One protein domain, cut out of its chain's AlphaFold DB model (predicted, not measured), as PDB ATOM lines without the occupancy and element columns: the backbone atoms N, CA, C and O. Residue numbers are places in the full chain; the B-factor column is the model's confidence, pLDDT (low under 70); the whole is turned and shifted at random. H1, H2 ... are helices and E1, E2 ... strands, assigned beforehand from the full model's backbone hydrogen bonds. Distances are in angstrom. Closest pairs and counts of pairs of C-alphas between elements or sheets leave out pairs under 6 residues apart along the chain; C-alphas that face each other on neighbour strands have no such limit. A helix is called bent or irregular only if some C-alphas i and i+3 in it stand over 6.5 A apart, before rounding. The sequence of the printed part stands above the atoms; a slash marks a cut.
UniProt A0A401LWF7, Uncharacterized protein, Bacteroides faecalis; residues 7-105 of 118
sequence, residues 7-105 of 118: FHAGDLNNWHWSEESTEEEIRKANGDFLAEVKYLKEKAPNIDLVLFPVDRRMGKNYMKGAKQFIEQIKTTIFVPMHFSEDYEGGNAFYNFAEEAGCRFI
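What this domain is: This is residues 7 to 105 of the 118 residues of an uncharacterized protein of Bacteroides faecalis (UniProt A0A401LWF7). A short helix, H3, lies in the middle, with a two-stranded parallel sheet, E1 and E2, on one side and the last part of a long helix, H1, on another. The short helix H5 lies near E2, H2 and H4 lie beyond the strands' last residues, and residues 7 to 22 lead from beside E1 to the start of H1. The printed part has 99 residues with five named helices and two named strands, in the order H1 E1 H2 H3 E2 H4 H5; the class is mixed, helices and strands. It is compact, with a radius of gyration of the C-alphas of 12.9 A, and rounded, spanning 36 by 33 by 22 A.

How they stand to each other: Residues 7 to 8 pair, parallel, with residues 50 to 51 of E1, residues 46 to 53. H1, residues 23 to 43, touches H3, residues 64 to 72, with residues 33 to 41 alone. Their closest C-alphas are those of Val 37 and Phe 69, 6.5 A apart, and they run the same way at a shallow tilt of 34 degrees, only just short of steep. E1 is parallel to E2, residues 74 to 81, at 22 degrees; N 50 and O 77 at 2.9 A and N 79 and O 50 at 2.8 A are within hydrogen-bond range. E1, H2 H3 and E2 make a strand-helix-strand unit, two parallel neighbour strands with helices between, and its crossover is right-handed. The closest C-alphas of E1 and H3 are those of Phe 52 and Ala 66, 6.6 A apart. H2, residues 56 to 61, is irregular, with C-alphas 57 and 60 9.0 A apart. H2 and H4, residues 87 to 91, are close but not clearly touching, Arg 56 and Gly 89 having the closest C-alphas at 5.8 A. H3 and H5, residues 94 to 99, are close but not clearly touching, with the C-alphas of Lys 67 and Phe 96 closest at 7.3 A. H1 and H5 are apart. Residues 77 to 78 of E2 pair, parallel, with residues 103 to 104. In H1, H4 and H5 every O i to N i+4 pair is within hydrogen-bond range; in H3 4 of 5 are, and in H2 0 of 2, beside 1 of 3 O i to N i+3 pairs.

Where its parts are: H1 begins at C-alpha 23, (19.727, 0.541, 26.461), and is 30.5 A long. E1 measures 18.4 A and bends by 79 degrees at residue 49. H2 is 8.1 A long and H3 12.5 A. E2 begins at C-alpha 74, (13.980, -8.074, -1.235), measures 18.5 A and bends by 75 degrees at residue 77. H4 is 5.8 A long; H5, 8.6 A, ends at C-alpha 99, (2.701, -9.384, 4.224).

The domain as a whole: The two farthest C-alphas, of Thr 22 and Asp 48, are 36.1 A apart. The printed part has no cut, and its six links between named elements are tight. The mean pLDDT of the printed part is 97.4, and no printed residue is under 70.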
ATOM      1  N   PHE A   7      20.897 -17.116   0.412       97.94
ATOM      2  CA  PHE A   7      21.529 -16.575   1.604       97.94
ATOM      3  C   PHE A   7      21.193 -17.430   2.817       97.94
ATOM      4  O   PHE A   7      20.032 -17.647   3.153       97.94
ATOM      5  N   HIS A   8      22.235 -17.890   3.494       98.25
ATOM      6  CA  HIS A   8      22.127 -18.574   4.769       98.25
ATOM      7  C   HIS A   8      22.748 -17.671   5.831       98.25
ATOM      8  O   HIS A   8      23.961 -17.464   5.823       98.25
ATOM      9  N   ALA A   9      21.933 -17.144   6.741       98.25
ATOM     10  CA  ALA A   9      22.380 -16.173   7.736       98.25
ATOM     11  C   ALA A   9      23.419 -16.740   8.717       98.25
ATOM     12  O   ALA A   9      24.196 -15.982   9.297       98.25
ATOM     13  N   GLY A  10      23.427 -18.064   8.921       97.75
ATOM     14  CA  GLY A  10      24.127 -18.654  10.060       97.75
ATOM     15  C   GLY A  10      23.559 -18.042  11.335       97.75
ATOM     16  O   GLY A  10      22.341 -17.981  11.492       97.75
ATOM     17  N   ASP A  11      24.436 -17.483  12.161       97.25
ATOM     18  CA  ASP A  11      24.057 -16.802  13.399       97.25
ATOM     19  C   ASP A  11      23.855 -15.286  13.209       97.25
ATOM     20  O   ASP A  11      23.763 -14.562  14.193       97.25
ATOM     21  N   LEU A  12      23.795 -14.740  11.989       98.19
ATOM     22  CA  LEU A  12      23.507 -13.312  11.817       98.19
ATOM     23  C   LEU A  12      22.073 -12.993  12.274       98.19
ATOM     24  O   LEU A  12      21.101 -13.409  11.646       98.19
ATOM     25  N   ASN A  13      21.939 -12.217  13.347       98.25
ATOM     26  CA  ASN A  13      20.667 -11.718  13.865       98.25
ATOM     27  C   ASN A  13      20.910 -10.480  14.743       98.25
ATOM     28  O   ASN A  13      22.037 -10.201  15.157       98.25
ATOM     29  N   ASN A  14      19.846  -9.762  15.089       97.88
ATOM     30  CA  ASN A  14      19.896  -8.669  16.054       97.88
ATOM     31  C   ASN A  14      19.910  -9.214  17.496       97.88
ATOM     32  O   ASN A  14      18.950  -9.008  18.239       97.88
ATOM     33  N   TRP A  15      20.963  -9.951  17.869       96.06
ATOM     34  CA  TRP A  15      21.089 -10.655  19.152       96.06
ATOM     35  C   TRP A  15      21.185  -9.704  20.351       96.06
ATOM     36  O   TRP A  15      22.268  -9.352  20.808       96.06
ATOM     37  N   HIS A  16      20.028  -9.315  20.880       94.75
ATOM     38  CA  HIS A  16      19.894  -8.675  22.183       94.75
ATOM     39  C   HIS A  16      18.668  -9.219  22.912       94.75
ATOM     40  O   HIS A  16      17.636  -9.507  22.300       94.75
ATOM     41  N   TRP A  17      18.766  -9.285  24.235       95.62
ATOM     42  CA  TRP A  17      17.673  -9.671  25.116       95.62
ATOM     43  C   TRP A  17      17.171  -8.408  25.791       95.62
ATOM     44  O   TRP A  17      17.709  -7.990  26.804       95.62
ATOM     45  N   SER A  18      16.152  -7.759  25.225       92.69
ATOM     46  CA  SER A  18      15.700  -6.436  25.700       92.69
ATOM     47  C   SER A  18      15.230  -6.399  27.153       92.69
ATOM     48  O   SER A  18      15.030  -5.325  27.702       92.69
ATOM     49  N   GLU A  19      14.970  -7.563  27.735       93.75
ATOM     50  CA  GLU A  19      14.545  -7.711  29.126       93.75
ATOM     51  C   GLU A  19      15.741  -7.799  30.092       93.75
ATOM     52  O   GLU A  19      15.556  -7.645  31.294       93.75
ATOM     53  N   GLU A  20      16.953  -8.004  29.568       94.94
ATOM     54  CA  GLU A  20      18.196  -8.195  30.329       94.94
ATOM     55  C   GLU A  20      19.274  -7.161  29.971       94.94
ATOM     56  O   GLU A  20      20.043  -6.734  30.827       94.94
ATOM     57  N   SER A  21      19.334  -6.749  28.703       95.00
ATOM     58  CA  SER A  21      20.315  -5.807  28.179       95.00
ATOM     59  C   SER A  21      19.989  -4.363  28.557       95.00
ATOM     60  O   SER A  21      18.835  -3.928  28.543       95.00
ATOM     61  N   THR A  22      21.035  -3.583  28.801       97.69
ATOM     62  CA  THR A  22      20.949  -2.127  28.937       97.69
ATOM     63  C   THR A  22      20.564  -1.463  27.612       97.69
ATOM     64  O   THR A  22      20.770  -2.009  26.524       97.69
ATOM     65  N   GLU A  23      20.054  -0.231  27.669       97.31
ATOM     66  CA  GLU A  23      19.727   0.541  26.461       97.31
ATOM     67  C   GLU A  23      20.941   0.751  25.541       97.31
ATOM     68  O   GLU A  23      20.802   0.797  24.316       97.31
ATOM     69  N   GLU A  24      22.140   0.874  26.114       98.12
ATOM     70  CA  GLU A  24      23.379   1.016  25.355       98.12
ATOM     71  C   GLU A  24      23.740  -0.262  24.597       98.12
ATOM     72  O   GLU A  24      24.036  -0.190  23.403       98.12
ATOM     73  N   GLU A  25      23.647  -1.423  25.244       97.56
ATOM     74  CA  GLU A  25      23.888  -2.719  24.605       97.56
ATOM     75  C   GLU A  25      22.877  -2.985  23.489       97.56
ATOM     76  O   GLU A  25      23.266  -3.378  22.389       97.56
ATOM     77  N   ILE A  26      21.594  -2.687  23.723       97.44
ATOM     78  CA  ILE A  26      20.539  -2.816  22.706       97.44
ATOM     79  C   ILE A  26      20.836  -1.907  21.511       97.44
ATOM     80  O   ILE A  26      20.741  -2.336  20.358       97.44
ATOM     81  N   ARG A  27      21.202  -0.645  21.763       98.06
ATOM     82  CA  ARG A  27      21.539   0.324  20.713       98.06
ATOM     83  C   ARG A  27      22.758  -0.125  19.911       98.06
ATOM     84  O   ARG A  27      22.730  -0.008  18.687       98.06
ATOM     85  N   LYS A  28      23.788  -0.653  20.576       98.06
ATOM     86  CA  LYS A  28      24.987  -1.184  19.921       98.06
ATOM     87  C   LYS A  28      24.651  -2.401  19.059       98.06
ATOM     88  O   LYS A  28      24.916  -2.363  17.865       98.06
ATOM     89  N   ALA A  29      24.003  -3.423  19.622       97.44
ATOM     90  CA  ALA A  29      23.624  -4.638  18.894       97.44
ATOM     91  C   ALA A  29      22.747  -4.326  17.672       97.44
ATOM     92  O   ALA A  29      22.976  -4.840  16.579       97.44
ATOM     93  N   ASN A  30      21.788  -3.409  17.831       98.25
ATOM     94  CA  ASN A  30      20.937  -2.971  16.735       98.25
ATOM     95  C   ASN A  30      21.718  -2.208  15.655       98.25
ATOM     96  O   ASN A  30      21.463  -2.405  14.470       98.25
ATOM     97  N   GLY A  31      22.640  -1.327  16.051       98.50
ATOM     98  CA  GLY A  31      23.488  -0.581  15.121       98.50
ATOM     99  C   GLY A  31      24.414  -1.495  14.323       98.50
ATOM    100  O   GLY A  31      24.448  -1.397  13.098       98.50
ATOM    101  N   ASP A  32      25.096  -2.413  15.009       98.56
ATOM    102  CA  ASP A  32      26.008  -3.386  14.400       98.56
ATOM    103  C   ASP A  32      25.256  -4.280  13.403       98.56
ATOM    104  O   ASP A  32      25.657  -4.406  12.248       98.56
ATOM    105  N   PHE A  33      24.101  -4.825  13.802       98.62
ATOM    106  CA  PHE A  33      23.278  -5.651  12.919       98.62
ATOM    107  C   PHE A  33      22.796  -4.889  11.674       98.62
ATOM    108  O   PHE A  33      22.899  -5.394  10.557       98.62
ATOM    109  N   LEU A  34      22.296  -3.658  11.831       98.62
ATOM    110  CA  LEU A  34      21.825  -2.861  10.694       98.62
ATOM    111  C   LEU A  34      22.961  -2.436   9.755       98.62
ATOM    112  O   LEU A  34      22.723  -2.287   8.554       98.62
ATOM    113  N   ALA A  35      24.182  -2.256  10.265       98.69
ATOM    114  CA  ALA A  35      25.353  -2.002   9.431       98.69
ATOM    115  C   ALA A  35      25.664  -3.206   8.525       98.69
ATOM    116  O   ALA A  35      25.862  -3.021   7.323       98.69
ATOM    117  N   GLU A  36      25.602  -4.426   9.064       98.50
ATOM    118  CA  GLU A  36      25.774  -5.657   8.284       98.50
ATOM    119  C   GLU A  36      24.643  -5.856   7.265       98.50
ATOM    120  O   GLU A  36      24.907  -6.119   6.093       98.50
ATOM    121  N   VAL A  37      23.379  -5.643   7.650       98.62
ATOM    122  CA  VAL A  37      22.240  -5.714   6.710       98.62
ATOM    123  C   VAL A  37      22.393  -4.694   5.579       98.62
ATOM    124  O   VAL A  37      22.130  -5.010   4.417       98.62
ATOM    125  N   LYS A  38      22.863  -3.478   5.882       98.50
ATOM    126  CA  LYS A  38      23.150  -2.462   4.862       98.50
ATOM    127  C   LYS A  38      24.251  -2.927   3.907       98.50
ATOM    128  O   LYS A  38      24.070  -2.825   2.695       98.50
ATOM    129  N   TYR A  39      25.357  -3.450   4.433       98.31
ATOM    130  CA  TYR A  39      26.441  -3.995   3.616       98.31
ATOM    131  C   TYR A  39      25.942  -5.126   2.702       98.31
ATOM    132  O   TYR A  39      26.217  -5.126   1.502       98.31
ATOM    133  N   LEU A  40      25.146  -6.055   3.241       98.12
ATOM    134  CA  LEU A  40      24.559  -7.155   2.475       98.12
ATOM    135  C   LEU A  40      23.642  -6.651   1.362       98.12
ATOM    136  O   LEU A  40      23.766  -7.108   0.228       98.12
ATOM    137  N   LYS A  41      22.785  -5.664   1.639       98.00
ATOM    138  CA  LYS A  41      21.902  -5.048   0.638       98.00
ATOM    139  C   LYS A  41      22.671  -4.455  -0.543       98.00
ATOM    140  O   LYS A  41      22.222  -4.569  -1.680       98.00
ATOM    141  N   GLU A  42      23.824  -3.834  -0.297       97.94
ATOM    142  CA  GLU A  42      24.671  -3.267  -1.356       97.94
ATOM    143  C   GLU A  42      25.275  -4.351  -2.268       97.94
ATOM    144  O   GLU A  42      25.542  -4.093  -3.442       97.94
ATOM    145  N   LYS A  43      25.483  -5.567  -1.747       96.19
ATOM    146  CA  LYS A  43      26.048  -6.705  -2.494       96.19
ATOM    147  C   LYS A  43      24.987  -7.593  -3.139       96.19
ATOM    148  O   LYS A  43      25.210  -8.109  -4.230       96.19
ATOM    149  N   ALA A  44      23.857  -7.772  -2.466       95.62
ATOM    150  CA  ALA A  44      22.774  -8.669  -2.834       95.62
ATOM    151  C   ALA A  44      21.420  -8.015  -2.488       95.62
ATOM    152  O   ALA A  44      20.795  -8.362  -1.487       95.62
ATOM    153  N   PRO A  45      20.945  -7.053  -3.301       95.50
ATOM    154  CA  PRO A  45      19.705  -6.326  -3.018       95.50
ATOM    155  C   PRO A  45      18.439  -7.185  -3.178       95.50
ATOM    156  O   PRO A  45      17.377  -6.797  -2.688       95.50
ATOM    157  N   ASN A  46      18.547  -8.324  -3.873       96.38
ATOM    158  CA  ASN A  46      17.474  -9.293  -4.070       96.38
ATOM    159  C   ASN A  46      18.021 -10.710  -3.853       96.38
ATOM    160  O   ASN A  46      19.094 -11.041  -4.369       96.38
ATOM    161  N   ILE A  47      17.289 -11.531  -3.104       97.25
ATOM    162  CA  ILE A  47      17.681 -12.898  -2.760       97.25
ATOM    163  C   ILE A  47      16.475 -13.818  -2.963       97.25
ATOM    164  O   ILE A  47      15.376 -13.530  -2.488       97.25
ATOM    165  N   ASP A  48      16.682 -14.926  -3.673       97.19
ATOM    166  CA  ASP A  48      15.608 -15.864  -4.000       97.19
ATOM    167  C   ASP A  48      15.229 -16.713  -2.786       97.19
ATOM    168  O   ASP A  48      14.048 -16.895  -2.506       97.19
ATOM    169  N   LEU A  49      16.224 -17.198  -2.039       97.50
ATOM    170  CA  LEU A  49      16.020 -18.052  -0.872       97.50
ATOM    171  C   LEU A  49      16.854 -17.573   0.313       97.50
ATOM    172  O   LEU A  49      18.083 -17.538   0.241       97.50
ATOM    173  N   VAL A  50      16.183 -17.260   1.416       98.50
ATOM    174  CA  VAL A  50      16.802 -16.818   2.665       98.50
ATOM    175  C   VAL A  50      16.502 -17.825   3.766       98.50
ATOM    176  O   VAL A  50      15.342 -18.120   4.032       98.50
ATOM    177  N   LEU A  51      17.547 -18.311   4.435       98.62
ATOM    178  CA  LEU A  51      17.446 -19.034   5.700       98.62
ATOM    179  C   LEU A  51      17.888 -18.093   6.821       98.62
ATOM    180  O   LEU A  51      19.037 -17.640   6.810       98.62
ATOM    181  N   PHE A  52      16.986 -17.768   7.750       98.75
ATOM    182  CA  PHE A  52      17.237 -16.732   8.759       98.75
ATOM    183  C   PHE A  52      16.702 -17.103  10.157       98.75
ATOM    184  O   PHE A  52      15.616 -17.684  10.265       98.75
ATOM    185  N   PRO A  53      17.439 -16.785  11.241       98.62
ATOM    186  CA  PRO A  53      17.007 -17.049  12.607       98.62
ATOM    187  C   PRO A  53      15.643 -16.444  12.978       98.62
ATOM    188  O   PRO A  53      15.414 -15.243  12.830       98.62
ATOM    189  N   VAL A  54      14.770 -17.272  13.553       98.38
ATOM    190  CA  VAL A  54      13.560 -16.863  14.281       98.38
ATOM    191  C   VAL A  54      13.561 -17.644  15.592       98.38
ATOM    192  O   VAL A  54      13.248 -18.828  15.607       98.38
ATOM    193  N   ASP A  55      13.990 -17.012  16.687       97.56
ATOM    194  CA  ASP A  55      14.418 -17.742  17.890       97.56
ATOM    195  C   ASP A  55      13.785 -17.202  19.180       97.56
ATOM    196  O   ASP A  55      14.282 -16.244  19.780       97.56
ATOM    197  N   ARG A  56      12.699 -17.841  19.646       96.44
ATOM    198  CA  ARG A  56      11.943 -17.420  20.844       96.44
ATOM    199  C   ARG A  56      12.769 -17.365  22.131       96.44
ATOM    200  O   ARG A  56      12.322 -16.725  23.083       96.44
ATOM    201  N   ARG A  57      13.985 -17.928  22.172       95.38
ATOM    202  CA  ARG A  57      14.911 -17.749  23.306       95.38
ATOM    203  C   ARG A  57      15.297 -16.286  23.523       95.38
ATOM    204  O   ARG A  57      15.696 -15.937  24.626       95.38
ATOM    205  N   MET A  58      15.147 -15.429  22.511       95.50
ATOM    206  CA  MET A  58      15.370 -13.977  22.592       95.50
ATOM    207  C   MET A  58      14.240 -13.197  23.284       95.50
ATOM    208  O   MET A  58      14.268 -11.964  23.330       95.50
ATOM    209  N   GLY A  59      13.207 -13.882  23.780       95.12
ATOM    210  CA  GLY A  59      12.071 -13.241  24.436       95.12
ATOM    211  C   GLY A  59      11.257 -12.390  23.463       95.12
ATOM    212  O   GLY A  59      11.033 -12.767  22.313       95.12
ATOM    213  N   LYS A  60      10.795 -11.218  23.910       94.06
ATOM    214  CA  LYS A  60       9.818 -10.380  23.180       94.06
ATOM    215  C   LYS A  60      10.245  -9.949  21.770       94.06
ATOM    216  O   LYS A  60       9.384  -9.714  20.925       94.06
ATOM    217  N   ASN A  61      11.548  -9.859  21.500       94.81
ATOM    218  CA  ASN A  61      12.089  -9.330  20.244       94.81
ATOM    219  C   ASN A  61      12.601 -10.406  19.277       94.81
ATOM    220  O   ASN A  61      13.310 -10.077  18.331       94.81
ATOM    221  N   TYR A  62      12.232 -11.673  19.460       96.81
ATOM    222  CA  TYR A  62      12.794 -12.782  18.682       96.81
ATOM    223  C   TYR A  62      12.631 -12.715  17.156       96.81
ATOM    224  O   TYR A  62      13.416 -13.317  16.429       96.81
ATOM    225  N   MET A  63      11.643 -11.972  16.656       97.44
ATOM    226  CA  MET A  63      11.442 -11.758  15.215       97.44
ATOM    227  C   MET A  63      12.127 -10.489  14.688       97.44
ATOM    228  O   MET A  63      12.073 -10.219  13.492       97.44
ATOM    229  N   LYS A  64      12.729  -9.661  15.553       97.94
ATOM    230  CA  LYS A  64      13.167  -8.301  15.202       97.94
ATOM    231  C   LYS A  64      14.209  -8.282  14.088       97.94
ATOM    232  O   LYS A  64      14.039  -7.518  13.144       97.94
ATOM    233  N   GLY A  65      15.242  -9.121  14.166       98.31
ATOM    234  CA  GLY A  65      16.260  -9.169  13.114       98.31
ATOM    235  C   GLY A  65      15.708  -9.681  11.783       98.31
ATOM    236  O   GLY A  65      16.001  -9.089  10.749       98.31
ATOM    237  N   ALA A  66      14.830 -10.690  11.806       98.50
ATOM    238  CA  ALA A  66      14.160 -11.186  10.602       98.50
ATOM    239  C   ALA A  66      13.306 -10.097   9.924       98.50
ATOM    240  O   ALA A  66      13.418  -9.908   8.715       98.50
ATOM    241  N   LYS A  67      12.520  -9.323  10.697       98.56
ATOM    242  CA  LYS A  67      11.757  -8.165  10.180       98.56
ATOM    243  C   LYS A  67      12.673  -7.137   9.530       98.56
ATOM    244  O   LYS A  67      12.498  -6.795   8.367       98.56
ATOM    245  N   GLN A  68      13.693  -6.707  10.268       98.56
ATOM    246  CA  GLN A  68      14.667  -5.727   9.795       98.56
ATOM    247  C   GLN A  68      15.381  -6.183   8.515       98.56
ATOM    248  O   GLN A  68      15.701  -5.355   7.667       98.56
ATOM    249  N   PHE A  69      15.627  -7.486   8.362       98.75
ATOM    250  CA  PHE A  69      16.228  -8.046   7.158       98.75
ATOM    251  C   PHE A  69      15.286  -7.940   5.949       98.75
ATOM    252  O   PHE A  69      15.662  -7.333   4.945       98.75
ATOM    253  N   ILE A  70      14.060  -8.475   6.043       98.31
ATOM    254  CA  ILE A  70      13.117  -8.505   4.908       98.31
ATOM    255  C   ILE A  70      12.592  -7.112   4.527       98.31
ATOM    256  O   ILE A  70      12.267  -6.870   3.369       98.31
ATOM    257  N   GLU A  71      12.571  -6.166   5.472       97.62
ATOM    258  CA  GLU A  71      12.259  -4.754   5.209       97.62
ATOM    259  C   GLU A  71      13.337  -4.062   4.357       97.62
ATOM    260  O   GLU A  71      13.064  -3.065   3.684       97.62
ATOM    261  N   GLN A  72      14.580  -4.552   4.396       97.88
ATOM    262  CA  GLN A  72      15.714  -3.921   3.721       97.88
ATOM    263  C   GLN A  72      16.137  -4.639   2.444       97.88
ATOM    264  O   GLN A  72      16.549  -3.956   1.498       97.88
ATOM    265  N   ILE A  73      16.054  -5.969   2.411       98.31
ATOM    266  CA  ILE A  73      16.526  -6.812   1.314       98.31
ATOM    267  C   ILE A  73      15.343  -7.582   0.737       98.31
ATOM    268  O   ILE A  73      14.688  -8.354   1.439       98.31
ATOM    269  N   LYS A  74      15.088  -7.397  -0.565       97.62
ATOM    270  CA  LYS A  74      13.980  -8.074  -1.235       97.62
ATOM    271  C   LYS A  74      14.221  -9.580  -1.197       97.62
ATOM    272  O   LYS A  74      15.195 -10.070  -1.765       97.62
ATOM    273  N   THR A  75      13.312 -10.292  -0.547       98.19
ATOM    274  CA  THR A  75      13.392 -11.736  -0.338       98.19
ATOM    275  C   THR A  75      12.207 -12.399  -1.025       98.19
ATOM    276  O   THR A  75      11.071 -11.991  -0.806       98.19
ATOM    277  N   THR A  76      12.455 -13.397  -1.873       97.69
ATOM    278  CA  THR A  76      11.367 -14.134  -2.539       97.69
ATOM    279  C   THR A  76      10.832 -15.249  -1.643       97.69
ATOM    280  O   THR A  76       9.620 -15.388  -1.496       97.69
ATOM    281  N   ILE A  77      11.721 -16.034  -1.026       98.12
ATOM    282  CA  ILE A  77      11.368 -17.166  -0.163       98.12
ATOM    283  C   ILE A  77      12.111 -17.052   1.165       98.12
ATOM    284  O   ILE A  77      13.335 -16.906   1.187       98.12
ATOM    285  N   PHE A  78      11.376 -17.165   2.269       98.62
ATOM    286  CA  PHE A  78      11.917 -17.146   3.623       98.62
ATOM    287  C   PHE A  78      11.753 -18.514   4.290       98.62
ATOM    288  O   PHE A  78      10.655 -19.070   4.341       98.62
ATOM    289  N   VAL A  79      12.844 -19.035   4.841       98.56
ATOM    290  CA  VAL A  79      12.896 -20.279   5.609       98.56
ATOM    291  C   VAL A  79      13.362 -19.944   7.029       98.56
ATOM    292  O   VAL A  79      14.475 -19.433   7.195       98.56
ATOM    293  N   PRO A  80      12.556 -20.208   8.070       98.50
ATOM    294  CA  PRO A  80      12.991 -19.980   9.441       98.50
ATOM    295  C   PRO A  80      14.106 -20.971   9.819       98.50
ATOM    296  O   PRO A  80      14.132 -22.114   9.361       98.50
ATOM    297  N   MET A  81      15.013 -20.559  10.704       98.31
ATOM    298  CA  MET A  81      15.995 -21.435  11.361       98.31
ATOM    299  C   MET A  81      16.234 -21.007  12.822       98.31
ATOM    300  O   MET A  81      15.565 -20.109  13.323       98.31
ATOM    301  N   HIS A  82      17.172 -21.652  13.529       97.94
ATOM    302  CA  HIS A  82      17.513 -21.413  14.951       97.94
ATOM    303  C   HIS A  82      16.458 -21.757  16.018       97.94
ATOM    304  O   HIS A  82      16.754 -21.637  17.203       97.94
ATOM    305  N   PHE A  83      15.285 -22.274  15.655       97.44
ATOM    306  CA  PHE A  83      14.225 -22.605  16.622       97.44
ATOM    307  C   PHE A  83      14.289 -24.038  17.199       97.44
ATOM    308  O   PHE A  83      13.468 -24.409  18.031       97.44
ATOM    309  N   SER A  84      15.262 -24.869  16.802       95.50
ATOM    310  CA  SER A  84      15.370 -26.284  17.213       95.50
ATOM    311  C   SER A  84      14.094 -27.101  16.939       95.50
ATOM    312  O   SER A  84      13.892 -27.524  15.805       95.50
ATOM    313  N   GLU A  85      13.263 -27.351  17.958       96.19
ATOM    314  CA  GLU A  85      11.985 -28.085  17.860       96.19
ATOM    315  C   GLU A  85      10.788 -27.205  18.254       96.19
ATOM    316  O   GLU A  85       9.654 -27.671  18.313       96.19
ATOM    317  N   ASP A  86      11.022 -25.909  18.485       98.00
ATOM    318  CA  ASP A  86       9.978 -24.904  18.669       98.00
ATOM    319  C   ASP A  86       9.420 -24.476  17.302       98.00
ATOM    320  O   ASP A  86       9.629 -23.357  16.830       98.00
ATOM    321  N   TYR A  87       8.745 -25.407  16.625       98.19
ATOM    322  CA  TYR A  87       8.141 -25.161  15.313       98.19
ATOM    323  C   TYR A  87       7.106 -24.036  15.373       98.19
ATOM    324  O   TYR A  87       7.017 -23.237  14.450       98.19
ATOM    325  N   GLU A  88       6.352 -23.920  16.469       98.12
ATOM    326  CA  GLU A  88       5.432 -22.795  16.668       98.12
ATOM    327  C   GLU A  88       6.191 -21.463  16.629       98.12
ATOM    328  O   GLU A  88       5.809 -20.557  15.890       98.12
ATOM    329  N   GLY A  89       7.295 -21.351  17.373       97.25
ATOM    330  CA  GLY A  89       8.118 -20.149  17.396       97.25
ATOM    331  C   GLY A  89       8.800 -19.833  16.075       97.25
ATOM    332  O   GLY A  89       8.770 -18.681  15.645       97.25
ATOM    333  N   GLY A  90       9.359 -20.840  15.403       97.25
ATOM    334  CA  GLY A  90       9.950 -20.676  14.076       97.25
ATOM    335  C   GLY A  90       8.929 -20.209  13.035       97.25
ATOM    336  O   GLY A  90       9.199 -19.287  12.264       97.25
ATOM    337  N   ASN A  91       7.731 -20.799  13.048       98.38
ATOM    338  CA  ASN A  91       6.681 -20.522  12.067       98.38
ATOM    339  C   ASN A  91       5.832 -19.285  12.390       98.38
ATOM    340  O   ASN A  91       5.097 -18.810  11.524       98.38
ATOM    341  N   ALA A  92       5.950 -18.707  13.589       97.69
ATOM    342  CA  ALA A  92       5.233 -17.488  13.972       97.69
ATOM    343  C   ALA A  92       5.551 -16.279  13.069       97.69
ATOM    344  O   ALA A  92       4.782 -15.317  13.020       97.69
ATOM    345  N   PHE A  93       6.660 -16.330  12.323       98.31
ATOM    346  CA  PHE A  93       7.039 -15.293  11.369       98.31
ATOM    347  C   PHE A  93       6.231 -15.308  10.057       98.31
ATOM    348  O   PHE A  93       6.296 -14.338   9.306       98.31
ATOM    349  N   TYR A  94       5.435 -16.355   9.805       98.25
ATOM    350  CA  TYR A  94       4.662 -16.555   8.572       98.25
ATOM    351  C   TYR A  94       3.917 -15.298   8.094       98.25
ATOM    352  O   TYR A  94       4.132 -14.850   6.970       98.25
ATOM    353  N   ASN A  95       3.100 -14.678   8.957       97.44
ATOM    354  CA  ASN A  95       2.291 -13.518   8.562       97.44
ATOM    355  C   ASN A  95       3.160 -12.321   8.139       97.44
ATOM    356  O   ASN A  95       2.858 -11.672   7.146       97.44
ATOM    357  N   PHE A  96       4.262 -12.059   8.850       97.44
ATOM    358  CA  PHE A  96       5.165 -10.951   8.518       97.44
ATOM    359  C   PHE A  96       5.882 -11.175   7.185       97.44
ATOM    360  O   PHE A  96       6.077 -10.226   6.430       97.44
ATOM    361  N   ALA A  97       6.270 -12.418   6.897       97.62
ATOM    362  CA  ALA A  97       6.887 -12.775   5.629       97.62
ATOM    363  C   ALA A  97       5.903 -12.598   4.459       97.62
ATOM    364  O   ALA A  97       6.228 -11.901   3.500       97.62
ATOM    365  N   GLU A  98       4.690 -13.146   4.564       96.62
ATOM    366  CA  GLU A  98       3.675 -13.064   3.503       96.62
ATOM    367  C   GLU A  98       3.199 -11.618   3.269       96.62
ATOM    368  O   GLU A  98       3.075 -11.187   2.122       96.62
ATOM    369  N   GLU A  99       3.018 -10.820   4.330       97.06
ATOM    370  CA  GLU A  99       2.701  -9.384   4.224       97.06
ATOM    371  C   GLU A  99       3.810  -8.587   3.518       97.06
ATOM    372  O   GLU A  99       3.526  -7.630   2.797       97.06
ATOM    373  N   ALA A 100       5.071  -8.998   3.677       96.25
ATOM    374  CA  ALA A 100       6.213  -8.431   2.963       96.25
ATOM    375  C   ALA A 100       6.393  -9.002   1.540       96.25
ATOM    376  O   ALA A 100       7.347  -8.640   0.848       96.25
ATOM    377  N   GLY A 101       5.499  -9.889   1.090       96.25
ATOM    378  CA  GLY A 101       5.553 -10.529  -0.225       96.25
ATOM    379  C   GLY A 101       6.571 -11.668  -0.339       96.25
ATOM    380  O   GLY A 101       6.930 -12.044  -1.454       96.25
ATOM    381  N   CYS A 102       7.046 -12.205   0.787       97.25
ATOM    382  CA  CYS A 102       7.912 -13.380   0.833       97.25
ATOM    383  C   CYS A 102       7.051 -14.641   0.953       97.25
ATOM    384  O   CYS A 102       6.256 -14.741   1.884       97.25
ATOM    385  N   ARG A 103       7.279 -15.648   0.102       97.56
ATOM    386  CA  ARG A 103       6.747 -16.997   0.338       97.56
ATOM    387  C   ARG A 103       7.423 -17.588   1.572       97.56
ATOM    388  O   ARG A 103       8.647 -17.735   1.589       97.56
ATOM    389  N   PHE A 104       6.656 -17.985   2.576       98.25
ATOM    390  CA  PHE A 104       7.200 -18.604   3.784       98.25
ATOM    391  C   PHE A 104       7.217 -20.140   3.702       98.25
ATOM    392  O   PHE A 104       6.237 -20.767   3.294       98.25
ATOM    393  N   ILE A 105       8.317 -20.772   4.123       98.12
ATOM    394  CA  ILE A 105       8.407 -22.233   4.273       98.12
ATOM    395  C   ILE A 105       8.081 -22.623   5.715       98.12
ATOM    396  O   ILE A 105       8.841 -22.337   6.637       98.12
TER     397      ILE A 105